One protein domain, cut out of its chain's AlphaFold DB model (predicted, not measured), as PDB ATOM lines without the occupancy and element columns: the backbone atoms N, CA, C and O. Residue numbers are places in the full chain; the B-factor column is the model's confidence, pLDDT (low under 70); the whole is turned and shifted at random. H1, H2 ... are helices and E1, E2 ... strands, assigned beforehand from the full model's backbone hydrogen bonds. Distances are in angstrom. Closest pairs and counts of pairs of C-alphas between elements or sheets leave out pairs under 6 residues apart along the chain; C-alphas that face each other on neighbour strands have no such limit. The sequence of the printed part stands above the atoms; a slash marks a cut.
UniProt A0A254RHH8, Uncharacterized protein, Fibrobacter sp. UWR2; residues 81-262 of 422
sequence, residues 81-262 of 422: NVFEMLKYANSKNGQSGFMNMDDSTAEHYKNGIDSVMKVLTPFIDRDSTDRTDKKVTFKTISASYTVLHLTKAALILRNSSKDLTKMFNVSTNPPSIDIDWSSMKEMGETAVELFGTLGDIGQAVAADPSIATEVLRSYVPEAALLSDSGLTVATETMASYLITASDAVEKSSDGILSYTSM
ATOM      1  N   ASN A  81       8.730  15.275 -12.955       84.06
ATOM      2  CA  ASN A  81       8.007  14.755 -11.815       84.06
ATOM      3  C   ASN A  81       7.030  13.681 -12.287       84.06
ATOM      4  O   ASN A  81       6.002  13.972 -12.896       84.06
ATOM      5  N   VAL A  82       7.351  12.430 -11.962       81.25
ATOM      6  CA  VAL A  82       6.549  11.254 -12.319       81.25
ATOM      7  C   VAL A  82       5.106  11.387 -11.807       81.25
ATOM      8  O   VAL A  82       4.162  11.052 -12.516       81.25
ATOM      9  N   PHE A  83       4.893  11.978 -10.627       81.00
ATOM     10  CA  PHE A  83       3.545  12.210 -10.093       81.00
ATOM     11  C   PHE A  83       2.772  13.295 -10.844       81.00
ATOM     12  O   PHE A  83       1.542  13.286 -10.839       81.00
ATOM     13  N   GLU A  84       3.458  14.254 -11.468       84.12
ATOM     14  CA  GLU A  84       2.799  15.222 -12.345       84.12
ATOM     15  C   GLU A  84       2.387  14.578 -13.662       84.12
ATOM     16  O   GLU A  84       1.275  14.835 -14.115       84.12
ATOM     17  N   MET A  85       3.209  13.681 -14.212       86.38
ATOM     18  CA  MET A  85       2.866  12.902 -15.408       86.38
ATOM     19  C   MET A  85       1.591  12.072 -15.188       86.38
ATOM     20  O   MET A  85       0.678  12.116 -16.009       86.38
ATOM     21  N   LEU A  86       1.447  11.433 -14.017       83.88
ATOM     22  CA  LEU A  86       0.238  10.678 -13.643       83.88
ATOM     23  C   LEU A  86      -1.052  11.518 -13.641       83.88
ATOM     24  O   LEU A  86      -2.148  10.976 -13.793       83.88
ATOM     25  N   LYS A  87      -0.967  12.847 -13.494       84.31
ATOM     26  CA  LYS A  87      -2.155  13.717 -13.580       84.31
ATOM     27  C   LYS A  87      -2.734  13.762 -14.993       84.31
ATOM     28  O   LYS A  87      -3.930  14.011 -15.123       84.31
ATOM     29  N   TYR A  88      -1.905  13.538 -16.011       87.94
ATOM     30  CA  TYR A  88      -2.310  13.521 -17.415       87.94
ATOM     31  C   TYR A  88      -2.779  12.137 -17.879       87.94
ATOM     32  O   TYR A  88      -3.525  12.058 -18.849       87.94
ATOM     33  N   ALA A  89      -2.405  11.074 -17.161       83.62
ATOM     34  CA  ALA A  89      -2.845   9.708 -17.438       83.62
ATOM     35  C   ALA A  89      -4.347   9.509 -17.196       83.62
ATOM     36  O   ALA A  89      -5.042   8.923 -18.022       83.62
ATOM     37  N   ASN A  90      -4.869  10.073 -16.102       72.94
ATOM     38  CA  ASN A  90      -6.282   9.949 -15.759       72.94
ATOM     39  C   ASN A  90      -7.182  10.549 -16.848       72.94
ATOM     40  O   ASN A  90      -7.091  11.746 -17.146       72.94
ATOM     41  N   SER A  91      -8.105   9.742 -17.378       68.19
ATOM     42  CA  SER A  91      -9.077  10.229 -18.351       68.19
ATOM     43  C   SER A  91     -10.131  11.111 -17.676       68.19
ATOM     44  O   SER A  91     -10.638  10.828 -16.585       68.19
ATOM     45  N   LYS A  92     -10.472  12.223 -18.326       63.97
ATOM     46  CA  LYS A  92     -11.666  13.011 -18.003       63.97
ATOM     47  C   LYS A  92     -12.523  13.054 -19.253       63.97
ATOM     48  O   LYS A  92     -12.048  13.467 -20.302       63.97
ATOM     49  N   ASN A  93     -13.785  12.646 -19.131       64.44
ATOM     50  CA  ASN A  93     -14.728  12.571 -20.253       64.44
ATOM     51  C   ASN A  93     -14.256  11.651 -21.404       64.44
ATOM     52  O   ASN A  93     -14.521  11.950 -22.563       64.44
ATOM     53  N   GLY A  94     -13.550  10.556 -21.095       70.62
ATOM     54  CA  GLY A  94     -13.097   9.585 -22.103       70.62
ATOM     55  C   GLY A  94     -11.875  10.016 -22.923       70.62
ATOM     56  O   GLY A  94     -11.584   9.381 -23.929       70.62
ATOM     57  N   GLN A  95     -11.174  11.072 -22.498       79.94
ATOM     58  CA  GLN A  95      -9.947  11.558 -23.129       79.94
ATOM     59  C   GLN A  95      -8.836  11.699 -22.083       79.94
ATOM     60  O   GLN A  95      -9.098  12.176 -20.968       79.94
ATOM     61  N   SER A  96      -7.605  11.303 -22.411       85.56
ATOM     62  CA  SER A  96      -6.456  11.528 -21.528       85.56
ATOM     63  C   SER A  96      -6.112  13.016 -21.423       85.56
ATOM     64  O   SER A  96      -6.352  13.828 -22.324       85.56
ATOM     65  N   GLY A  97      -5.507  13.405 -20.301       89.06
ATOM     66  CA  GLY A  97      -4.981  14.758 -20.120       89.06
ATOM     67  C   GLY A  97      -3.840  15.089 -21.086       89.06
ATOM     68  O   GLY A  97      -3.621  16.267 -21.366       89.06
ATOM     69  N   PHE A  98      -3.152  14.078 -21.628       91.44
ATOM     70  CA  PHE A  98      -2.072  14.249 -22.605       91.44
ATOM     71  C   PHE A  98      -2.542  14.949 -23.883       91.44
ATOM     72  O   PHE A  98      -1.832  15.810 -24.399       91.44
ATOM     73  N   MET A  99      -3.764  14.672 -24.345       90.69
ATOM     74  CA  MET A  99      -4.307  15.288 -25.562       90.69
ATOM     75  C   MET A  99      -4.487  16.806 -25.457       90.69
ATOM     76  O   MET A  99      -4.441  17.506 -26.463       90.69
ATOM     77  N   ASN A 100      -4.678  17.320 -24.243       89.62
ATOM     78  CA  ASN A 100      -4.904  18.744 -23.983       89.62
ATOM     79  C   ASN A 100      -3.637  19.471 -23.505       89.62
ATOM     80  O   ASN A 100      -3.686  20.658 -23.179       89.62
ATOM     81  N   MET A 101      -2.513  18.758 -23.420       91.06
ATOM     82  CA  MET A 101      -1.211  19.321 -23.078       91.06
ATOM     83  C   MET A 101      -0.711  20.201 -24.224       91.06
ATOM     84  O   MET A 101      -0.886  19.848 -25.389       91.06
ATOM     85  N   ASP A 102      -0.079  21.333 -23.919       93.50
ATOM     86  CA  ASP A 102       0.557  22.159 -24.944       93.50
ATOM     87  C   ASP A 102       1.816  21.481 -25.515       93.50
ATOM     88  O   ASP A 102       2.479  20.695 -24.833       93.50
ATOM     89  N   ASP A 103       2.160  21.803 -26.764       94.06
ATOM     90  CA  ASP A 103       3.272  21.158 -27.476       94.06
ATOM     91  C   ASP A 103       4.621  21.350 -26.772       94.06
ATOM     92  O   ASP A 103       5.446  20.441 -26.763       94.06
ATOM     93  N   SER A 104       4.846  22.505 -26.132       94.50
ATOM     94  CA  SER A 104       6.103  22.767 -25.425       94.50
ATOM     95  C   SER A 104       6.255  21.874 -24.197       94.50
ATOM     96  O   SER A 104       7.361  21.408 -23.918       94.50
ATOM     97  N   THR A 105       5.177  21.642 -23.449       93.44
ATOM     98  CA  THR A 105       5.178  20.726 -22.301       93.44
ATOM     99  C   THR A 105       5.318  19.272 -22.752       93.44
ATOM    100  O   THR A 105       6.099  18.527 -22.157       93.44
ATOM    101  N   ALA A 106       4.631  18.880 -23.829       94.38
ATOM    102  CA  ALA A 106       4.737  17.539 -24.406       94.38
ATOM    103  C   ALA A 106       6.177  17.227 -24.842       94.38
ATOM    104  O   ALA A 106       6.752  16.214 -24.438       94.38
ATOM    105  N   GLU A 107       6.795  18.148 -25.580       94.06
ATOM    106  CA  GLU A 107       8.173  18.030 -26.053       94.06
ATOM    107  C   GLU A 107       9.184  18.044 -24.896       94.06
ATOM    108  O   GLU A 107      10.174  17.308 -24.905       94.06
ATOM    109  N   HIS A 108       8.929  18.840 -23.851       94.38
ATOM    110  CA  HIS A 108       9.747  18.842 -22.639       94.38
ATOM    111  C   HIS A 108       9.739  17.476 -21.942       94.38
ATOM    112  O   HIS A 108      10.807  16.960 -21.597       94.38
ATOM    113  N   TYR A 109       8.563  16.868 -21.762       95.25
ATOM    114  CA  TYR A 109       8.461  15.543 -21.154       95.25
ATOM    115  C   TYR A 109       9.089  14.458 -22.026       95.25
ATOM    116  O   TYR A 109       9.862  13.663 -21.491       95.25
ATOM    117  N   LYS A 110       8.850  14.455 -23.346       94.31
ATOM    118  CA  LYS A 110       9.456  13.473 -24.264       94.31
ATOM    119  C   LYS A 110      10.985  13.513 -24.193       94.31
ATOM    120  O   LYS A 110      11.612  12.510 -23.860       94.31
ATOM    121  N   ASN A 111      11.584  14.688 -24.395       93.19
ATOM    122  CA  ASN A 111      13.042  14.861 -24.356       93.19
ATOM    123  C   ASN A 111      13.649  14.527 -22.993       93.19
ATOM    124  O   ASN A 111      14.764  13.997 -22.890       93.19
ATOM    125  N   GLY A 112      12.923  14.859 -21.928       93.75
ATOM    126  CA  GLY A 112      13.330  14.526 -20.580       93.75
ATOM    127  C   GLY A 112      13.364  13.010 -20.359       93.75
ATOM    128  O   GLY A 112      14.357  12.500 -19.837       93.75
ATOM    129  N   ILE A 113      12.313  12.296 -20.771       96.25
ATOM    130  CA  ILE A 113      12.234  10.831 -20.685       96.25
ATOM    131  C   ILE A 113      13.357  10.197 -21.509       96.25
ATOM    132  O   ILE A 113      14.114   9.390 -20.971       96.25
ATOM    133  N   ASP A 114      13.553  10.634 -22.755       92.00
ATOM    134  CA  ASP A 114      14.622  10.139 -23.635       92.00
ATOM    135  C   ASP A 114      16.018  10.342 -23.015       92.00
ATOM    136  O   ASP A 114      16.916   9.511 -23.165       92.00
ATOM    137  N   SER A 115      16.214  11.422 -22.255       94.06
ATOM    138  CA  SER A 115      17.463  11.662 -21.522       94.06
ATOM    139  C   SER A 115      17.675  10.674 -20.373       94.06
ATOM    140  O   SER A 115      18.809  10.252 -20.144       94.06
ATOM    141  N   VAL A 116      16.613  10.301 -19.653       95.00
ATOM    142  CA  VAL A 116      16.677   9.294 -18.581       95.00
ATOM    143  C   VAL A 116      16.913   7.899 -19.165       95.00
ATOM    144  O   VAL A 116      17.728   7.151 -18.625       95.00
ATOM    145  N   MET A 117      16.287   7.568 -20.298       93.62
ATOM    146  CA  MET A 117      16.442   6.256 -20.942       93.62
ATOM    147  C   MET A 117      17.857   5.993 -21.447       93.62
ATOM    148  O   MET A 117      18.356   4.885 -21.290       93.62
ATOM    149  N   LYS A 118      18.594   7.025 -21.874       89.62
ATOM    150  CA  LYS A 118      20.037   6.901 -22.174       89.62
ATOM    151  C   LYS A 118      20.874   6.354 -21.009       89.62
ATOM    152  O   LYS A 118      21.978   5.870 -21.242       89.62
ATOM    153  N   VAL A 119      20.381   6.456 -19.773       92.31
ATOM    154  CA  VAL A 119      21.012   5.878 -18.577       92.31
ATOM    155  C   VAL A 119      20.384   4.536 -18.208       92.31
ATOM    156  O   VAL A 119      21.108   3.607 -17.863       92.31
ATOM    157  N   LEU A 120      19.054   4.431 -18.253       92.12
ATOM    158  CA  LEU A 120      18.354   3.228 -17.803       92.12
ATOM    159  C   LEU A 120      18.507   2.051 -18.766       92.12
ATOM    160  O   LEU A 120      18.750   0.951 -18.288       92.12
ATOM    161  N   THR A 121      18.465   2.260 -20.082       89.19
ATOM    162  CA  THR A 121      18.633   1.182 -21.072       89.19
ATOM    163  C   THR A 121      19.938   0.392 -20.872       89.19
ATOM    164  O   THR A 121      19.864  -0.822 -20.697       89.19
ATOM    165  N   PRO A 122      21.138   1.016 -20.797       85.69
ATOM    166  CA  PRO A 122      22.367   0.261 -20.541       85.69
ATOM    167  C   PRO A 122      22.440  -0.329 -19.124       85.69
ATOM    168  O   PRO A 122      23.120  -1.331 -18.928       85.69
ATOM    169  N   PHE A 123      21.768   0.254 -18.127       91.75
ATOM    170  CA  PHE A 123      21.658  -0.368 -16.804       91.75
ATOM    171  C   PHE A 123      20.823  -1.654 -16.856       91.75
ATOM    172  O   PHE A 123      21.246  -2.669 -16.310       91.75
ATOM    173  N   ILE A 124      19.671  -1.614 -17.530       89.81
ATOM    174  CA  ILE A 124      18.744  -2.741 -17.661       89.81
ATOM    175  C   ILE A 124      19.393  -3.878 -18.452       89.81
ATOM    176  O   ILE A 124      19.374  -5.001 -17.963       89.81
ATOM    177  N   ASP A 125      20.051  -3.590 -19.583       85.50
ATOM    178  CA  ASP A 125      20.836  -4.579 -20.349       85.50
ATOM    179  C   ASP A 125      21.861  -5.299 -19.466       85.50
ATOM    180  O   ASP A 125      22.014  -6.519 -19.489       85.50
ATOM    181  N   ARG A 126      22.571  -4.540 -18.630       88.62
ATOM    182  CA  ARG A 126      23.565  -5.115 -17.727       88.62
ATOM    183  C   ARG A 126      22.931  -5.916 -16.608       88.62
ATOM    184  O   ARG A 126      23.490  -6.934 -16.217       88.62
ATOM    185  N   ASP A 127      21.813  -5.460 -16.059       89.31
ATOM    186  CA  ASP A 127      21.128  -6.197 -15.010       89.31
ATOM    187  C   ASP A 127      20.547  -7.508 -15.550       89.31
ATOM    188  O   ASP A 127      20.759  -8.553 -14.943       89.31
ATOM    189  N   SER A 128      19.914  -7.496 -16.724       82.94
ATOM    190  CA  SER A 128      19.347  -8.698 -17.351       82.94
ATOM    191  C   SER A 128      20.408  -9.725 -17.765       82.94
ATOM    192  O   SER A 128      20.108 -10.912 -17.850       82.94
ATOM    193  N   THR A 129      21.658  -9.294 -17.957       85.25
ATOM    194  CA  THR A 129      22.802 -10.148 -18.328       85.25
ATOM    195  C   THR A 129      23.754 -10.450 -17.161       85.25
ATOM    196  O   THR A 129      24.890 -10.870 -17.382       85.25
ATOM    197  N   ASP A 130      23.318 -10.229 -15.914       90.06
ATOM    198  CA  ASP A 130      24.092 -10.475 -14.681       90.06
ATOM    199  C   ASP A 130      25.447  -9.742 -14.610       90.06
ATOM    200  O   ASP A 130      26.424 -10.204 -14.018       90.06
ATOM    201  N   ARG A 131      25.505  -8.535 -15.179       88.81
ATOM    202  CA  ARG A 131      26.675  -7.636 -15.201       88.81
ATOM    203  C   ARG A 131      26.564  -6.488 -14.188       88.81
ATOM    204  O   ARG A 131      27.178  -5.430 -14.383       88.81
ATOM    205  N   THR A 132      25.796  -6.685 -13.117       92.81
ATOM    206  CA  THR A 132      25.599  -5.742 -12.001       92.81
ATOM    207  C   THR A 132      25.848  -6.421 -10.650       92.81
ATOM    208  O   THR A 132      25.760  -7.641 -10.533       92.81
ATOM    209  N   ASP A 133      26.124  -5.632  -9.610       91.38
ATOM    210  CA  ASP A 133      26.278  -6.091  -8.218       91.38
ATOM    211  C   ASP A 133      24.939  -6.386  -7.505       91.38
ATOM    212  O   ASP A 133      24.928  -6.739  -6.325       91.38
ATOM    213  N   LYS A 134      23.810  -6.250  -8.217       93.50
ATOM    214  CA  LYS A 134      22.443  -6.601  -7.786       93.50
ATOM    215  C   LYS A 134      21.924  -5.890  -6.529       93.50
ATOM    216  O   LYS A 134      20.875  -6.273  -6.011       93.50
ATOM    217  N   LYS A 135      22.594  -4.838  -6.047       93.19
ATOM    218  CA  LYS A 135      22.085  -4.008  -4.935       93.19
ATOM    219  C   LYS A 135      20.824  -3.235  -5.332       93.19
ATOM    220  O   LYS A 135      19.902  -3.092  -4.534       93.19
ATOM    221  N   VAL A 136      20.782  -2.772  -6.578       93.62
ATOM    222  CA  VAL A 136      19.610  -2.263  -7.289       93.62
ATOM    223  C   VAL A 136      19.423  -3.137  -8.525       93.62
ATOM    224  O   VAL A 136      20.386  -3.432  -9.231       93.62
ATOM    225  N   THR A 137      18.193  -3.554  -8.797       93.88
ATOM    226  CA  THR A 137      17.855  -4.391  -9.961       93.88
ATOM    227  C   THR A 137      16.808  -3.704 -10.825       93.88
ATOM    228  O   THR A 137      16.132  -2.777 -10.368       93.88
ATOM    229  N   PHE A 138      16.613  -4.165 -12.058       91.88
ATOM    230  CA  PHE A 138      15.538  -3.682 -12.919       91.88
ATOM    231  C   PHE A 138      14.183  -3.781 -12.213       91.88
ATOM    232  O   PHE A 138      13.445  -2.801 -12.165       91.88
ATOM    233  N   LYS A 139      13.935  -4.900 -11.522       90.50
ATOM    234  CA  LYS A 139      12.746  -5.100 -10.684       90.50
ATOM    235  C   LYS A 139      12.525  -3.979  -9.658       90.50
ATOM    236  O   LYS A 139      11.401  -3.585  -9.394       90.50
ATOM    237  N   THR A 140      13.587  -3.436  -9.059       89.56
ATOM    238  CA  THR A 140      13.437  -2.358  -8.059       89.56
ATOM    239  C   THR A 140      13.054  -1.004  -8.657       89.56
ATOM    240  O   THR A 140      12.603  -0.122  -7.926       89.56
ATOM    241  N   ILE A 141      13.236  -0.815  -9.968       89.94
ATOM    242  CA  ILE A 141      12.946   0.446 -10.663       89.94
ATOM    243  C   ILE A 141      11.839   0.323 -11.713       89.94
ATOM    244  O   ILE A 141      11.426   1.346 -12.265       89.94
ATOM    245  N   SER A 142      11.356  -0.888 -11.988       89.88
ATOM    246  CA  SER A 142      10.449  -1.180 -13.095       89.88
ATOM    247  C   SER A 142       9.155  -0.376 -12.994       89.88
ATOM    248  O   SER A 142       8.703   0.135 -14.007       89.88
ATOM    249  N   ALA A 143       8.627  -0.099 -11.795       87.38
ATOM    250  CA  ALA A 143       7.434   0.745 -11.641       87.38
ATOM    251  C   ALA A 143       7.639   2.160 -12.210       87.38
ATOM    252  O   ALA A 143       6.814   2.680 -12.959       87.38
ATOM    253  N   SER A 144       8.773   2.789 -11.878       88.62
ATOM    254  CA  SER A 144       9.112   4.121 -12.393       88.62
ATOM    255  C   SER A 144       9.409   4.080 -13.889       88.62
ATOM    256  O   SER A 144       9.010   4.990 -14.612       88.62
ATOM    257  N   TYR A 145      10.075   3.021 -14.352       91.56
ATOM    258  CA  TYR A 145      10.334   2.785 -15.771       91.56
ATOM    259  C   TYR A 145       9.027   2.684 -16.570       91.56
ATOM    260  O   TYR A 145       8.847   3.422 -17.537       91.56
ATOM    261  N   THR A 146       8.064   1.887 -16.099       90.94
ATOM    262  CA  THR A 146       6.735   1.740 -16.706       90.94
ATOM    263  C   THR A 146       6.000   3.073 -16.794       90.94
ATOM    264  O   THR A 146       5.435   3.377 -17.840       90.94
ATOM    265  N   VAL A 147       6.030   3.919 -15.754       91.38
ATOM    266  CA  VAL A 147       5.381   5.244 -15.827       91.38
ATOM    267  C   VAL A 147       6.030   6.133 -16.891       91.38
ATOM    268  O   VAL A 147       5.315   6.815 -17.629       91.38
ATOM    269  N   LEU A 148       7.364   6.139 -16.987       93.56
ATOM    270  CA  LEU A 148       8.079   6.933 -17.988       93.56
ATOM    271  C   LEU A 148       7.755   6.454 -19.411       93.56
ATOM    272  O   LEU A 148       7.456   7.288 -20.265       93.56
ATOM    273  N   HIS A 149       7.732   5.142 -19.657       94.19
ATOM    274  CA  HIS A 149       7.384   4.601 -20.973       94.19
ATOM    275  C   HIS A 149       5.901   4.758 -21.318       94.19
ATOM    276  O   HIS A 149       5.600   5.133 -22.444       94.19
ATOM    277  N   LEU A 150       4.967   4.589 -20.376       92.62
ATOM    278  CA  LEU A 150       3.543   4.868 -20.629       92.62
ATOM    279  C   LEU A 150       3.304   6.346 -20.940       92.62
ATOM    280  O   LEU A 150       2.526   6.680 -21.831       92.62
ATOM    281  N   THR A 151       4.019   7.241 -20.252       94.31
ATOM    282  CA  THR A 151       4.011   8.671 -20.583       94.31
ATOM    283  C   THR A 151       4.546   8.893 -21.995       94.31
ATOM    284  O   THR A 151       3.922   9.603 -22.778       94.31
ATOM    285  N   LYS A 152       5.675   8.271 -22.353       95.50
ATOM    286  CA  LYS A 152       6.253   8.376 -23.698       95.50
ATOM    287  C   LYS A 152       5.300   7.841 -24.771       95.50
ATOM    288  O   LYS A 152       5.075   8.545 -25.749       95.50
ATOM    289  N   ALA A 153       4.686   6.678 -24.563       94.19
ATOM    290  CA  ALA A 153       3.687   6.104 -25.464       94.19
ATOM    291  C   ALA A 153       2.508   7.066 -25.668       94.19
ATOM    292  O   ALA A 153       2.136   7.349 -26.804       94.19
ATOM    293  N   ALA A 154       1.988   7.665 -24.590       93.62
ATOM    294  CA  ALA A 154       0.928   8.668 -24.682       93.62
ATOM    295  C   ALA A 154       1.338   9.898 -25.510       93.62
ATOM    296  O   ALA A 154       0.535  10.427 -26.276       93.62
ATOM    297  N   LEU A 155       2.583  10.361 -25.368       94.50
ATOM    298  CA  LEU A 155       3.111  11.504 -26.118       94.50
ATOM    299  C   LEU A 155       3.340  11.174 -27.601       94.50
ATOM    300  O   LEU A 155       3.080  12.025 -28.451       94.50
ATOM    301  N   ILE A 156       3.781   9.952 -27.912       93.31
ATOM    302  CA  ILE A 156       3.907   9.453 -29.287       93.31
ATOM    303  C   ILE A 156       2.526   9.419 -29.953       93.31
ATOM    304  O   ILE A 156       2.337  10.024 -31.006       93.31
ATOM    305  N   LEU A 157       1.537   8.806 -29.294       91.50
ATOM    306  CA  LEU A 157       0.156   8.740 -29.781       91.50
ATOM    307  C   LEU A 157      -0.450  10.128 -29.992       91.50
ATOM    308  O   LEU A 157      -1.029  10.397 -31.046       91.50
ATOM    309  N   ARG A 158      -0.245  11.042 -29.033       92.25
ATOM    310  CA  ARG A 158      -0.680  12.441 -29.140       92.25
ATOM    311  C   ARG A 158      -0.146  13.097 -30.412       92.25
ATOM    312  O   ARG A 158      -0.897  13.802 -31.082       92.25
ATOM    313  N   ASN A 159       1.129  12.886 -30.745       90.81
ATOM    314  CA  ASN A 159       1.740  13.461 -31.947       90.81
ATOM    315  C   ASN A 159       1.083  12.939 -33.240       90.81
ATOM    316  O   ASN A 159       0.995  13.663 -34.227       90.81
ATOM    317  N   SER A 160       0.539  11.723 -33.200       88.88
ATOM    318  CA  SER A 160      -0.264  11.118 -34.268       88.88
ATOM    319  C   SER A 160      -1.770  11.399 -34.142       88.88
ATOM    320  O   SER A 160      -2.574  10.770 -34.825       88.88
ATOM    321  N   SER A 161      -2.186  12.344 -33.288       87.75
ATOM    322  CA  SER A 161      -3.599  12.667 -33.005       87.75
ATOM    323  C   SER A 161      -4.438  11.484 -32.490       87.75
ATOM    324  O   SER A 161      -5.668  11.496 -32.596       87.75
ATOM    325  N   LYS A 162      -3.794  10.472 -31.900       87.81
ATOM    326  CA  LYS A 162      -4.431   9.314 -31.256       87.81
ATOM    327  C   LYS A 162      -4.377   9.483 -29.733       87.81
ATOM    328  O   LYS A 162      -3.452  10.089 -29.199       87.81
ATOM    329  N   ASP A 163      -5.377   8.960 -29.026       86.50
ATOM    330  CA  ASP A 163      -5.421   8.999 -27.558       86.50
ATOM    331  C   ASP A 163      -5.070   7.625 -26.990       86.50
ATOM    332  O   ASP A 163      -5.647   6.624 -27.416       86.50
ATOM    333  N   LEU A 164      -4.182   7.585 -25.992       85.25
ATOM    334  CA  LEU A 164      -3.817   6.366 -25.270       85.25
ATOM    335  C   LEU A 164      -5.045   5.629 -24.718       85.25
ATOM    336  O   LEU A 164      -5.063   4.405 -24.689       85.25
ATOM    337  N   THR A 165      -6.100   6.344 -24.318       82.75
ATOM    338  CA  THR A 165      -7.308   5.697 -23.779       82.75
ATOM    339  C   THR A 165      -8.057   4.856 -24.805       82.75
ATOM    340  O   THR A 165      -8.849   4.011 -24.414       82.75
ATOM    341  N   LYS A 166      -7.855   5.100 -26.101       82.69
ATOM    342  CA  LYS A 166      -8.483   4.319 -27.175       82.69
ATOM    343  C   LYS A 166      -7.682   3.078 -27.544       82.69
ATOM    344  O   LYS A 166      -8.180   2.246 -28.280       82.69
ATOM    345  N   MET A 167      -6.453   2.977 -27.047       82.44
ATOM    346  CA  MET A 167      -5.563   1.872 -27.359       82.44
ATOM    347  C   MET A 167      -5.924   0.605 -26.579       82.44
ATOM    348  O   MET A 167      -5.615  -0.483 -27.038       82.44
ATOM    349  N   PHE A 168      -6.541   0.731 -25.402       83.62
ATOM    350  CA  PHE A 168      -6.797  -0.405 -24.522       83.62
ATOM    351  C   PHE A 168      -8.285  -0.716 -24.416       83.62
ATOM    352  O   PHE A 168      -9.081   0.172 -24.109       83.62
ATOM    353  N   ASN A 169      -8.625  -1.993 -24.557       80.88
ATOM    354  CA  ASN A 169      -9.943  -2.549 -24.283       80.88
ATOM    355  C   ASN A 169      -9.847  -3.495 -23.083       80.88
ATOM    356  O   ASN A 169      -8.941  -4.319 -23.010       80.88
ATOM    357  N   VAL A 170     -10.760  -3.373 -22.119       81.44
ATOM    358  CA  VAL A 170     -10.742  -4.196 -20.899       81.44
ATOM    359  C   VAL A 170     -11.949  -5.124 -20.877       81.44
ATOM    360  O   VAL A 170     -13.087  -4.658 -20.853       81.44
ATOM    361  N   SER A 171     -11.711  -6.434 -20.810       76.69
ATOM    362  CA  SER A 171     -12.760  -7.433 -20.579       76.69
ATOM    363  C   SER A 171     -12.706  -7.950 -19.150       76.69
ATOM    364  O   SER A 171     -11.638  -8.240 -18.618       76.69
ATOM    365  N   THR A 172     -13.865  -8.098 -18.505       74.69
ATOM    366  CA  THR A 172     -13.959  -8.682 -17.155       74.69
ATOM    367  C   THR A 172     -14.160 -10.199 -17.160       74.69
ATOM    368  O   THR A 172     -14.085 -10.818 -16.097       74.69
ATOM    369  N   ASN A 173     -14.481 -10.801 -18.310       72.56
ATOM    370  CA  ASN A 173     -14.771 -12.233 -18.410       72.56
ATOM    371  C   ASN A 173     -14.499 -12.792 -19.827       72.56
ATOM    372  O   ASN A 173     -15.366 -12.644 -20.690       72.56
ATOM    373  N   PRO A 174     -13.359 -13.473 -20.054       68.88
ATOM    374  CA  PRO A 174     -12.232 -13.609 -19.124       68.88
ATOM    375  C   PRO A 174     -11.548 -12.249 -18.853       68.88
ATOM    376  O   PRO A 174     -11.689 -11.338 -19.662       68.88
ATOM    377  N   PRO A 175     -10.843 -12.072 -17.717       66.19
ATOM    378  CA  PRO A 175     -10.045 -10.872 -17.468       66.19
ATOM    379  C   PRO A 175      -8.951 -10.683 -18.530       66.19
ATOM    380  O   PRO A 175      -7.990 -11.452 -18.547       66.19
ATOM    381  N   SER A 176      -9.072  -9.660 -19.378       74.94
ATOM    382  CA  SER A 176      -8.071  -9.297 -20.392       74.94
ATOM    383  C   SER A 176      -7.896  -7.779 -20.497       74.94
ATOM    384  O   SER A 176      -8.783  -7.001 -20.127       74.94
ATOM    385  N   ILE A 177      -6.715  -7.369 -20.965       77.44
ATOM    386  CA  ILE A 177      -6.446  -6.019 -21.465       77.44
ATOM    387  C   ILE A 177      -5.925  -6.204 -22.884       77.44
ATOM    388  O   ILE A 177      -4.777  -6.603 -23.079       77.44
ATOM    389  N   ASP A 178      -6.791  -5.921 -23.842       75.25
ATOM    390  CA  ASP A 178      -6.532  -6.081 -25.262       75.25
ATOM    391  C   ASP A 178      -6.093  -4.742 -25.851       75.25
ATOM    392  O   ASP A 178      -6.464  -3.672 -25.355       75.25
ATOM    393  N   ILE A 179      -5.274  -4.798 -26.899       77.38
ATOM    394  CA  ILE A 179      -4.729  -3.609 -27.549       77.38
ATOM    395  C   ILE A 179      -5.353  -3.458 -28.932       77.38
ATOM    396  O   ILE A 179      -5.261  -4.358 -29.758       77.38
ATOM    397  N   ASP A 180      -5.958  -2.301 -29.183       75.88
ATOM    398  CA  ASP A 180      -6.507  -1.928 -30.484       75.88
ATOM    399  C   ASP A 180      -5.402  -1.381 -31.401       75.88
ATOM    400  O   ASP A 180      -5.142  -0.170 -31.457       75.88
ATOM    401  N   TRP A 181      -4.733  -2.283 -32.120       74.19
ATOM    402  CA  TRP A 181      -3.693  -1.921 -33.085       74.19
ATOM    403  C   TRP A 181      -4.229  -1.341 -34.388       74.19
ATOM    404  O   TRP A 181      -3.525  -0.533 -34.998       74.19
ATOM    405  N   SER A 182      -5.457  -1.691 -34.789       68.50
ATOM    406  CA  SER A 182      -6.107  -1.150 -35.992       68.50
ATOM    407  C   SER A 182      -6.098   0.381 -35.975       68.50
ATOM    408  O   SER A 182      -5.792   1.056 -36.965       68.50
ATOM    409  N   SER A 183      -6.305   0.959 -34.786       71.00
ATOM    410  CA  SER A 183      -6.309   2.404 -34.569       71.00
ATOM    411  C   SER A 183      -4.958   3.089 -34.860       71.00
ATOM    412  O   SER A 183      -4.918   4.320 -35.012       71.00
ATOM    413  N   MET A 184      -3.877   2.308 -35.010       73.25
ATOM    414  CA  MET A 184      -2.483   2.744 -35.184       73.25
ATOM    415  C   MET A 184      -1.951   2.618 -36.619       73.25
ATOM    416  O   MET A 184      -0.833   3.062 -36.889       73.25
ATOM    417  N   LYS A 185      -2.745   2.100 -37.564       68.88
ATOM    418  CA  LYS A 185      -2.351   1.895 -38.974       68.88
ATOM    419  C   LYS A 185      -1.793   3.146 -39.665       68.88
ATOM    420  O   LYS A 185      -0.848   3.083 -40.443       68.88
ATOM    421  N   GLU A 186      -2.322   4.314 -39.318       72.62
ATOM    422  CA  GLU A 186      -1.941   5.600 -39.920       72.62
ATOM    423  C   GLU A 186      -0.659   6.218 -39.325       72.62
ATOM    424  O   GLU A 186      -0.272   7.324 -39.703       72.62
ATOM    425  N   MET A 187       0.009   5.554 -38.373       77.50
ATOM    426  CA  MET A 187       1.177   6.120 -37.681       77.50
ATOM    427  C   MET A 187       2.489   6.018 -38.474       77.50
ATOM    428  O   MET A 187       3.452   6.721 -38.148       77.50
ATOM    429  N   GLY A 188       2.551   5.175 -39.509       74.69
ATOM    430  CA  GLY A 188       3.750   4.992 -40.337       74.69
ATOM    431  C   GLY A 188       4.997   4.668 -39.504       74.69
ATOM    432  O   GLY A 188       4.941   3.866 -38.575       74.69
ATOM    433  N   GLU A 189       6.125   5.333 -39.775       74.19
ATOM    434  CA  GLU A 189       7.389   5.126 -39.040       74.19
ATOM    435  C   GLU A 189       7.285   5.417 -37.529       74.19
ATOM    436  O   GLU A 189       8.034   4.850 -36.736       74.19
ATOM    437  N   THR A 190       6.329   6.255 -37.107       83.56
ATOM    438  CA  THR A 190       6.102   6.551 -35.680       83.56
ATOM    439  C   THR A 190       5.590   5.319 -34.925       83.56
ATOM    440  O   THR A 190       5.788   5.211 -33.714       83.56
ATOM    441  N   ALA A 191       4.991   4.353 -35.635       82.56
ATOM    442  CA  ALA A 191       4.596   3.077 -35.057       82.56
ATOM    443  C   ALA A 191       5.809   2.313 -34.505       82.56
ATOM    444  O   ALA A 191       5.707   1.766 -33.417       82.56
ATOM    445  N   VAL A 192       6.975   2.341 -35.167       82.44
ATOM    446  CA  VAL A 192       8.183   1.640 -34.679       82.44
ATOM    447  C   VAL A 192       8.589   2.132 -33.290       82.44
ATOM    448  O   VAL A 192       8.827   1.327 -32.392       82.44
ATOM    449  N   GLU A 193       8.626   3.455 -33.086       88.31
ATOM    450  CA  GLU A 193       8.954   4.033 -31.775       88.31
ATOM    451  C   GLU A 193       7.898   3.657 -30.722       88.31
ATOM    452  O   GLU A 193       8.247   3.398 -29.566       88.31
ATOM    453  N   LEU A 194       6.618   3.601 -31.111       90.62
ATOM    454  CA  LEU A 194       5.539   3.164 -30.229       90.62
ATOM    455  C   LEU A 194       5.700   1.690 -29.838       90.62
ATOM    456  O   LEU A 194       5.717   1.404 -28.645       90.62
ATOM    457  N   PHE A 195       5.861   0.777 -30.799       87.69
ATOM    458  CA  PHE A 195       6.032  -0.658 -30.546       87.69
ATOM    459  C   PHE A 195       7.232  -0.926 -29.640       87.69
ATOM    460  O   PHE A 195       7.067  -1.616 -28.639       87.69
ATOM    461  N   GLY A 196       8.382  -0.289 -29.892       89.31
ATOM    462  CA  GLY A 196       9.540  -0.377 -28.994       89.31
ATOM    463  C   GLY A 196       9.222   0.111 -27.575       89.31
ATOM    464  O   GLY A 196       9.483  -0.576 -26.590       89.31
ATOM    465  N   THR A 197       8.555   1.265 -27.460       93.62
ATOM    466  CA  THR A 197       8.141   1.822 -26.158       93.62
ATOM    467  C   THR A 197       7.168   0.898 -25.415       93.62
ATOM    468  O   THR A 197       7.191   0.839 -24.184       93.62
ATOM    469  N   LEU A 198       6.300   0.187 -26.134       91.12
ATOM    470  CA  LEU A 198       5.360  -0.770 -25.563       91.12
ATOM    471  C   LEU A 198       6.035  -2.093 -25.188       91.12
ATOM    472  O   LEU A 198       5.731  -2.636 -24.127       91.12
ATOM    473  N   GLY A 199       6.994  -2.568 -25.983       90.25
ATOM    474  CA  GLY A 199       7.855  -3.697 -25.631       90.25
ATOM    475  C   GLY A 199       8.588  -3.458 -24.316       90.25
ATOM    476  O   GLY A 199       8.545  -4.303 -23.422       90.25
ATOM    477  N   ASP A 200       9.151  -2.260 -24.134       92.81
ATOM    478  CA  ASP A 200       9.770  -1.820 -22.877       92.81
ATOM    479  C   ASP A 200       8.797  -1.887 -21.681       92.81
ATOM    480  O   ASP A 200       9.165  -2.315 -20.582       92.81
ATOM    481  N   ILE A 201       7.533  -1.496 -21.880       92.69
ATOM    482  CA  ILE A 201       6.483  -1.632 -20.857       92.69
ATOM    483  C   ILE A 201       6.241  -3.107 -20.540       92.69
ATOM    484  O   ILE A 201       6.200  -3.468 -19.360       92.69
ATOM    485  N   GLY A 202       6.113  -3.950 -21.566       89.88
ATOM    486  CA  GLY A 202       5.938  -5.391 -21.416       89.88
ATOM    487  C   GLY A 202       7.075  -6.026 -20.616       89.88
ATOM    488  O   GLY A 202       6.817  -6.728 -19.641       89.88
ATOM    489  N   GLN A 203       8.331  -5.696 -20.926       89.88
ATOM    490  CA  GLN A 203       9.500  -6.181 -20.181       89.88
ATOM    491  C   GLN A 203       9.458  -5.773 -18.701       89.88
ATOM    492  O   GLN A 203       9.760  -6.578 -17.819       89.88
ATOM    493  N   ALA A 204       9.059  -4.534 -18.405       91.50
ATOM    494  CA  ALA A 204       8.962  -4.046 -17.033       91.50
ATOM    495  C   ALA A 204       7.852  -4.734 -16.231       91.50
ATOM    496  O   ALA A 204       8.062  -5.071 -15.063       91.50
ATOM    497  N   VAL A 205       6.697  -4.976 -16.858       87.50
ATOM    498  CA  VAL A 205       5.586  -5.719 -16.248       87.50
ATOM    499  C   VAL A 205       5.961  -7.188 -16.054       87.50
ATOM    500  O   VAL A 205       5.698  -7.735 -14.989       87.50
ATOM    501  N   ALA A 206       6.649  -7.815 -17.009       85.69
ATOM    502  CA  ALA A 206       7.148  -9.183 -16.862       85.69
ATOM    503  C   ALA A 206       8.173  -9.311 -15.716       85.69
ATOM    504  O   ALA A 206       8.179 -10.304 -14.988       85.69
ATOM    505  N   ALA A 207       9.020  -8.294 -15.510       85.94
ATOM    506  CA  ALA A 207       9.985  -8.261 -14.410       85.94
ATOM    507  C   ALA A 207       9.328  -8.067 -13.027       85.94
ATOM    508  O   ALA A 207       9.840  -8.568 -12.016       85.94
ATOM    509  N   ASP A 208       8.211  -7.336 -12.964       86.25
ATOM    510  CA  ASP A 208       7.408  -7.179 -11.751       86.25
ATOM    511  C   ASP A 208       5.907  -7.006 -12.054       86.25
ATOM    512  O   ASP A 208       5.420  -5.876 -12.182       86.25
ATOM    513  N   PRO A 209       5.137  -8.110 -12.077       79.12
ATOM    514  CA  PRO A 209       3.703  -8.056 -12.355       79.12
ATOM    515  C   PRO A 209       2.909  -7.221 -11.346       79.12
ATOM    516  O   PRO A 209       1.809  -6.769 -11.648       79.12
ATOM    517  N   SER A 210       3.446  -6.958 -10.146       76.56
ATOM    518  CA  SER A 210       2.752  -6.141  -9.140       76.56
ATOM    519  C   SER A 210       2.613  -4.667  -9.541       76.56
ATOM    520  O   SER A 210       1.718  -3.975  -9.047       76.56
ATOM    521  N   ILE A 211       3.428  -4.198 -10.494       72.50
ATOM    522  CA  ILE A 211       3.355  -2.844 -11.068       72.50
ATOM    523  C   ILE A 211       2.010  -2.589 -11.729       72.50
ATOM    524  O   ILE A 211       1.503  -1.462 -11.682       72.50
ATOM    525  N   ALA A 212       1.426  -3.628 -12.326       66.00
ATOM    526  CA  ALA A 212       0.138  -3.567 -12.991       66.00
ATOM    527  C   ALA A 212      -0.929  -2.906 -12.118       66.00
ATOM    528  O   ALA A 212      -1.668  -2.022 -12.554       66.00
ATOM    529  N   THR A 213      -0.963  -3.293 -10.848       69.88
ATOM    530  CA  THR A 213      -1.996  -2.871  -9.913       69.88
ATOM    531  C   THR A 213      -1.897  -1.390  -9.559       69.88
ATOM    532  O   THR A 213      -2.929  -0.750  -9.351       69.88
ATOM    533  N   GLU A 214      -0.686  -0.827  -9.512       72.94
ATOM    534  CA  GLU A 214      -0.456   0.572  -9.124       72.94
ATOM    535  C   GLU A 214      -0.440   1.522 -10.331       72.94
ATOM    536  O   GLU A 214      -1.069   2.584 -10.301       72.94
ATOM    537  N   VAL A 215       0.247   1.142 -11.409       81.56
ATOM    538  CA  VAL A 215       0.499   2.034 -12.548       81.56
ATOM    539  C   VAL A 215      -0.567   1.895 -13.628       81.56
ATOM    540  O   VAL A 215      -1.106   2.911 -14.073       81.56
ATOM    541  N   LEU A 216      -0.928   0.671 -14.034       82.12
ATOM    542  CA  LEU A 216      -1.831   0.486 -15.178       82.12
ATOM    543  C   LEU A 216      -3.241   0.989 -14.887       82.12
ATOM    544  O   LEU A 216      -3.851   1.574 -15.772       82.12
ATOM    545  N   ARG A 217      -3.715   0.924 -13.636       85.38
ATOM    546  CA  ARG A 217      -5.002   1.537 -13.250       85.38
ATOM    547  C   ARG A 217      -5.076   3.046 -13.524       85.38
ATOM    548  O   ARG A 217      -6.175   3.582 -13.619       85.38
ATOM    549  N   SER A 218      -3.933   3.729 -13.625       84.06
ATOM    550  CA  SER A 218      -3.879   5.166 -13.923       84.06
ATOM    551  C   SER A 218      -3.876   5.475 -15.423       84.06
ATOM    552  O   SER A 218      -4.271   6.576 -15.799       84.06
ATOM    553  N   TYR A 219      -3.411   4.544 -16.264       86.31
ATOM    554  CA  TYR A 219      -3.211   4.749 -17.708       86.31
ATOM    555  C   TYR A 219      -4.209   3.993 -18.584       86.31
ATOM    556  O   TYR A 219      -4.544   4.467 -19.666       86.31
ATOM    557  N   VAL A 220      -4.682   2.839 -18.122       86.12
ATOM    558  CA  VAL A 220      -5.610   1.968 -18.837       86.12
ATOM    559  C   VAL A 220      -7.026   2.277 -18.344       86.12
ATOM    560  O   VAL A 220      -7.327   2.041 -17.165       86.12
ATOM    561  N   PRO A 221      -7.906   2.827 -19.200       82.56
ATOM    562  CA  PRO A 221      -9.310   3.008 -18.858       82.56
ATOM    563  C   PRO A 221      -9.921   1.688 -18.408       82.56
ATOM    564  O   PRO A 221      -9.558   0.634 -18.908       82.56
ATOM    565  N   GLU A 222     -10.841   1.742 -17.447       85.62
ATOM    566  CA  GLU A 222     -11.614   0.568 -17.021       85.62
ATOM    567  C   GLU A 222     -10.803  -0.585 -16.403       85.62
ATOM    568  O   GLU A 222     -11.398  -1.504 -15.848       85.62
ATOM    569  N   ALA A 223      -9.471  -0.489 -16.300       84.69
ATOM    570  CA  ALA A 223      -8.658  -1.441 -15.537       84.69
ATOM    571  C   ALA A 223      -9.096  -1.530 -14.062       84.69
ATOM    572  O   ALA A 223      -8.883  -2.543 -13.400       84.69
ATOM    573  N   ALA A 224      -9.750  -0.485 -13.537       83.88
ATOM    574  CA  ALA A 224     -10.407  -0.473 -12.227       83.88
ATOM    575  C   ALA A 224     -11.545  -1.507 -12.077       83.88
ATOM    576  O   ALA A 224     -11.889  -1.852 -10.948       83.88
ATOM    577  N   LEU A 225     -12.124  -1.995 -13.179       84.94
ATOM    578  CA  LEU A 225     -13.170  -3.024 -13.182       84.94
ATOM    579  C   LEU A 225     -12.617  -4.420 -12.866       84.94
ATOM    580  O   LEU A 225     -13.357  -5.281 -12.394       84.94
ATOM    581  N   LEU A 226     -11.319  -4.639 -13.089       82.56
ATOM    582  CA  LEU A 226     -10.657  -5.900 -12.783       82.56
ATOM    583  C   LEU A 226     -10.311  -5.992 -11.292       82.56
ATOM    584  O   LEU A 226      -9.743  -5.061 -10.698       82.56
ATOM    585  N   SER A 227     -10.602  -7.155 -10.699       86.31
ATOM    586  CA  SER A 227     -10.063  -7.529  -9.388       86.31
ATOM    587  C   SER A 227      -8.536  -7.562  -9.442       86.31
ATOM    588  O   SER A 227      -7.970  -7.724 -10.516       86.31
ATOM    589  N   ASP A 228      -7.848  -7.445  -8.304       83.88
ATOM    590  CA  ASP A 228      -6.377  -7.468  -8.301       83.88
ATOM    591  C   ASP A 228      -5.819  -8.743  -8.952       83.88
ATOM    592  O   ASP A 228      -4.914  -8.664  -9.775       83.88
ATOM    593  N   SER A 229      -6.423  -9.906  -8.675       80.94
ATOM    594  CA  SER A 229      -6.031 -11.167  -9.313       80.94
ATOM    595  C   SER A 229      -6.331 -11.197 -10.813       80.94
ATOM    596  O   SER A 229      -5.542 -11.740 -11.576       80.94
ATOM    597  N   GLY A 230      -7.466 -10.634 -11.243       78.94
ATOM    598  CA  GLY A 230      -7.817 -10.547 -12.661       78.94
ATOM    599  C   GLY A 230      -6.909  -9.580 -13.418       78.94
ATOM    600  O   GLY A 230      -6.507  -9.873 -14.536       78.94
ATOM    601  N   LEU A 231      -6.533  -8.468 -12.783       81.12
ATOM    602  CA  LEU A 231      -5.615  -7.487 -13.342       81.12
ATOM    603  C   LEU A 231      -4.219  -8.081 -13.508       81.12
ATOM    604  O   LEU A 231      -3.656  -7.940 -14.581       81.12
ATOM    605  N   THR A 232      -3.689  -8.793 -12.506       76.88
ATOM    606  CA  THR A 232      -2.391  -9.477 -12.633       76.88
ATOM    607  C   THR A 232      -2.369 -10.405 -13.847       76.88
ATOM    608  O   THR A 232      -1.498 -10.241 -14.698       76.88
ATOM    609  N   VAL A 233      -3.363 -11.291 -13.981       75.06
ATOM    610  CA  VAL A 233      -3.466 -12.219 -15.124       75.06
ATOM    611  C   VAL A 233      -3.531 -11.459 -16.448       75.06
ATOM    612  O   VAL A 233      -2.721 -11.708 -17.335       75.06
ATOM    613  N   ALA A 234      -4.436 -10.485 -16.562       74.94
ATOM    614  CA  ALA A 234      -4.591  -9.693 -17.779       74.94
ATOM    615  C   ALA A 234      -3.287  -8.986 -18.186       74.94
ATOM    616  O   ALA A 234      -2.971  -8.866 -19.365       74.94
ATOM    617  N   THR A 235      -2.504  -8.535 -17.207       76.75
ATOM    618  CA  THR A 235      -1.281  -7.769 -17.462       76.75
ATOM    619  C   THR A 235      -0.073  -8.625 -17.778       76.75
ATOM    620  O   THR A 235       0.778  -8.176 -18.537       76.75
ATOM    621  N   GLU A 236      -0.006  -9.853 -17.269       72.69
ATOM    622  CA  GLU A 236       0.994 -10.837 -17.696       72.69
ATOM    623  C   GLU A 236       0.774 -11.228 -19.164       72.69
ATOM    624  O   GLU A 236       1.725 -11.257 -19.953       72.69
ATOM    625  N   THR A 237      -0.487 -11.441 -19.559       70.69
ATOM    626  CA  THR A 237      -0.864 -11.694 -20.956       70.69
ATOM    627  C   THR A 237      -0.528 -10.497 -21.844       70.69
ATOM    628  O   THR A 237       0.188 -10.651 -22.833       70.69
ATOM    629  N   MET A 238      -0.956  -9.291 -21.453       78.94
ATOM    630  CA  MET A 238      -0.650  -8.058 -22.186       78.94
ATOM    631  C   MET A 238       0.864  -7.836 -22.314       78.94
ATOM    632  O   MET A 238       1.348  -7.485 -23.383       78.94
ATOM    633  N   ALA A 239       1.633  -8.054 -21.245       78.19
ATOM    634  CA  ALA A 239       3.083  -7.878 -21.258       78.19
ATOM    635  C   ALA A 239       3.770  -8.804 -22.262       78.19
ATOM    636  O   ALA A 239       4.615  -8.348 -23.031       78.19
ATOM    637  N   SER A 240       3.377 -10.078 -22.275       72.44
ATOM    638  CA  SER A 240       3.901 -11.064 -23.225       72.44
ATOM    639  C   SER A 240       3.613 -10.630 -24.659       72.44
ATOM    640  O   SER A 240       4.514 -10.583 -25.491       72.44
ATOM    641  N   TYR A 241       2.377 -10.208 -24.916       69.88
ATOM    642  CA  TYR A 241       1.955  -9.736 -26.225       69.88
ATOM    643  C   TYR A 241       2.721  -8.490 -26.697       69.88
ATOM    644  O   TYR A 241       3.171  -8.433 -27.840       69.88
ATOM    645  N   LEU A 242       2.947  -7.522 -25.805       80.94
ATOM    646  CA  LEU A 242       3.716  -6.313 -26.103       80.94
ATOM    647  C   LEU A 242       5.177  -6.594 -26.457       80.94
ATOM    648  O   LEU A 242       5.710  -5.979 -27.381       80.94
ATOM    649  N   ILE A 243       5.820  -7.512 -25.733       75.69
ATOM    650  CA  ILE A 243       7.198  -7.932 -26.017       75.69
ATOM    651  C   ILE A 243       7.260  -8.561 -27.406       75.69
ATOM    652  O   ILE A 243       8.062  -8.146 -28.237       75.69
ATOM    653  N   THR A 244       6.370  -9.514 -27.678       70.06
ATOM    654  CA  THR A 244       6.315 -10.219 -28.958       70.06
ATOM    655  C   THR A 244       6.058  -9.268 -30.130       70.06
ATOM    656  O   THR A 244       6.744  -9.357 -31.150       70.06
ATOM    657  N   ALA A 245       5.144  -8.307 -29.969       72.00
ATOM    658  CA  ALA A 245       4.864  -7.301 -30.989       72.00
ATOM    659  C   ALA A 245       6.060  -6.379 -31.259       72.00
ATOM    660  O   ALA A 245       6.404  -6.122 -32.414       72.00
ATOM    661  N   SER A 246       6.739  -5.925 -30.205       81.19
ATOM    662  CA  SER A 246       7.962  -5.127 -30.327       81.19
ATOM    663  C   SER A 246       9.063  -5.882 -31.076       81.19
ATOM    664  O   SER A 246       9.628  -5.361 -32.036       81.19
ATOM    665  N   ASP A 247       9.329  -7.127 -30.683       72.50
ATOM    666  CA  ASP A 247      10.342  -7.988 -31.299       72.50
ATOM    667  C   ASP A 247      10.077  -8.226 -32.790       72.50
ATOM    668  O   ASP A 247      10.997  -8.242 -33.612       72.50
ATOM    669  N   ALA A 248       8.812  -8.421 -33.147       67.56
ATOM    670  CA  ALA A 248       8.385  -8.625 -34.520       67.56
ATOM    671  C   ALA A 248       8.615  -7.386 -35.396       67.56
ATOM    672  O   ALA A 248       9.105  -7.518 -36.521       67.56
ATOM    673  N   VAL A 249       8.294  -6.198 -34.877       72.12
ATOM    674  CA  VAL A 249       8.493  -4.912 -35.563       72.12
ATOM    675  C   VAL A 249       9.975  -4.560 -35.694       72.12
ATOM    676  O   VAL A 249      10.388  -4.040 -36.728       72.12
ATOM    677  N   GLU A 250      10.807  -4.876 -34.699       71.25
ATOM    678  CA  GLU A 250      12.256  -4.646 -34.796       71.25
ATOM    679  C   GLU A 250      12.932  -5.538 -35.845       71.25
ATOM    680  O   GLU A 250      13.877  -5.112 -36.515       71.25
ATOM    681  N   LYS A 251      12.469  -6.784 -35.994       65.50
ATOM    682  CA  LYS A 251      13.105  -7.782 -36.870       65.50
ATOM    683  C   LYS A 251      12.636  -7.704 -38.329       65.50
ATOM    684  O   LYS A 251      13.313  -8.261 -39.194       65.50
ATOM    685  N   SER A 252      11.520  -7.033 -38.623       59.47
ATOM    686  CA  SER A 252      10.973  -6.916 -39.981       59.47
ATOM    687  C   SER A 252      10.247  -5.588 -40.206       59.47
ATOM    688  O   SER A 252       9.379  -5.214 -39.420       59.47
ATOM    689  N   SER A 253      10.511  -4.928 -41.341       52.97
ATOM    690  CA  SER A 253       9.706  -3.784 -41.806       52.97
ATOM    691  C   SER A 253       8.229  -4.142 -41.994       52.97
ATOM    692  O   SER A 253       7.366  -3.278 -41.853       52.97
ATOM    693  N   ASP A 254       7.940  -5.419 -42.252       59.03
ATOM    694  CA  ASP A 254       6.585  -5.943 -42.441       59.03
ATOM    695  C   ASP A 254       5.895  -6.249 -41.099       59.03
ATOM    696  O   ASP A 254       4.692  -6.500 -41.058       59.03
ATOM    697  N   GLY A 255       6.630  -6.186 -39.979       58.50
ATOM    698  CA  GLY A 255       6.079  -6.392 -38.640       58.50
ATOM    699  C   GLY A 255       5.030  -5.340 -38.274       58.50
ATOM    700  O   GLY A 255       4.016  -5.681 -37.679       58.50
ATOM    701  N   ILE A 256       5.210  -4.081 -38.693       60.00
ATOM    702  CA  ILE A 256       4.212  -3.022 -38.450       60.00
ATOM    703  C   ILE A 256       2.907  -3.351 -39.173       60.00
ATOM    704  O   ILE A 256       1.836  -3.223 -38.585       60.00
ATOM    705  N   LEU A 257       3.003  -3.781 -40.437       61.03
ATOM    706  CA  LEU A 257       1.847  -4.176 -41.238       61.03
ATOM    707  C   LEU A 257       1.104  -5.322 -40.550       61.03
ATOM    708  O   LEU A 257      -0.079  -5.175 -40.301       61.03
ATOM    709  N   SER A 258       1.802  -6.379 -40.123       60.12
ATOM    710  CA  SER A 258       1.167  -7.531 -39.459       60.12
ATOM    711  C   SER A 258       0.364  -7.156 -38.203       60.12
ATOM    712  O   SER A 258      -0.750  -7.635 -38.040       60.12
ATOM    713  N   TYR A 259       0.869  -6.262 -37.343       58.91
ATOM    714  CA  TYR A 259       0.133  -5.869 -36.132       58.91
ATOM    715  C   TYR A 259      -0.920  -4.789 -36.370       58.91
ATOM    716  O   TYR A 259      -1.984  -4.838 -35.772       58.91
ATOM    717  N   THR A 260      -0.651  -3.797 -37.222       58.44
ATOM    718  CA  THR A 260      -1.624  -2.716 -37.487       58.44
ATOM    719  C   THR A 260      -2.762  -3.127 -38.415       58.44
ATOM    720  O   THR A 260      -3.764  -2.417 -38.490       58.44
ATOM    721  N   SER A 261      -2.613  -4.263 -39.090       57.62
ATOM    722  CA  SER A 261      -3.671  -4.953 -39.821       57.62
ATOM    723  C   SER A 261      -4.613  -5.754 -38.919       57.62
ATOM    724  O   SER A 261      -5.661  -6.180 -39.376       57.62
ATOM    725  N   MET A 262      -4.297  -5.938 -37.631       54.50
ATOM    726  CA  MET A 262      -5.203  -6.634 -36.715       54.50
ATOM    727  C   MET A 262      -6.450  -5.787 -36.428       54.50
ATOM    728  O   MET A 262      -6.326  -4.687 -35.883       54.50
TER     729      MET A 262
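Overview. This is residues 81 to 262 of the 422 residues of an uncharacterized protein of Fibrobacter sp. UWR2 (UniProt A0A254RHH8). Two helices side by side, H4 and H6, make the core; H3 packs on H4, and H8 crosses H6 and carries the small strand hairpin E1-E2 beside it. H1, H2 and H7 also pack on H4, while short H5 and H9 touch each other. The 182 printed residues hold nine named helices and two strands in the order H1 H2 H3 H4 E1 E2 H5 H6 H7 H8 H9, with one antiparallel sheet, E1 - E2. The class is mostly helix; the whole is compact, with a radius of gyration of the C-alphas of 15.7 A and spans of 46 by 38 by 37 A.

Arrangement. H1, residues 82 to 89, touches H4, residues 138 to 159, with H4's residues 144 to 151 alone; the closest C-alphas, of Met 85 and Thr 151, are 6.8 A apart. H2, residues 97 to 100, touches H4's residues 154 to 158 alone, closest at C-alphas Met 99 and Arg 158, 5.8 A. H3, residues 103 to 128, forms a helical hairpin with H4, at 34 degrees, only just shallow; their closest C-alphas, Ile 124 and Phe 138, are 5.8 A apart. E1, residues 168 to 172, and E2, residues 175 to 179, form a hairpin; N 169 and O 178 are 2.9 A apart. H5, residues 182 to 187, touches H9, residues 255 to 260, with closest C-alphas Lys 185 and Thr 260 at 4.9 A. H6, residues 190 to 207, touches H4 at a shallow tilt of 23 degrees, opposite ways, with closest C-alphas Ser 142 and Ala 204 at 5.1 A. H7, residues 211 to 219, touches H4's residues 142 to 150 alone, closest at C-alphas Ala 143 and Ile 211, 5.5 A. H8, residues 228 to 251, touches H6 at a steep tilt of 45 degrees, with closest C-alphas Gly 202 and Ala 239 at 3.8 A; Ser 176 of E2 and Ala 234 have C-alphas 4.4 A apart. Every O i to N i+4 pair is within hydrogen-bond range in H6, H8 and H9, against 2 of 4 in H1, 20 of 22 in H3, 16 of 18 in H4, 0 of 2 in H5 and 2 of 5 in H7, where i+3 pairs number 2 of 3 in H5 and 3 of 6 in H7; H2 is too short.

Along the chain. H1 begins at C-alpha 82, (6.549, 11.254, -12.319). H3 is 35.4 A long, H4 29.1 A, H6 26.2 A and H8 34.6 A. H9 ends at C-alpha 260, (-1.624, -2.716, -37.487).

Size, cuts and confidence. The C-alphas farthest apart, of Asn 93 and Asp 133, are 46.6 A apart. The printed part has no cut and no long link. Mean pLDDT of the printed part is 82.5; residues 251 to 262 are among those under 70.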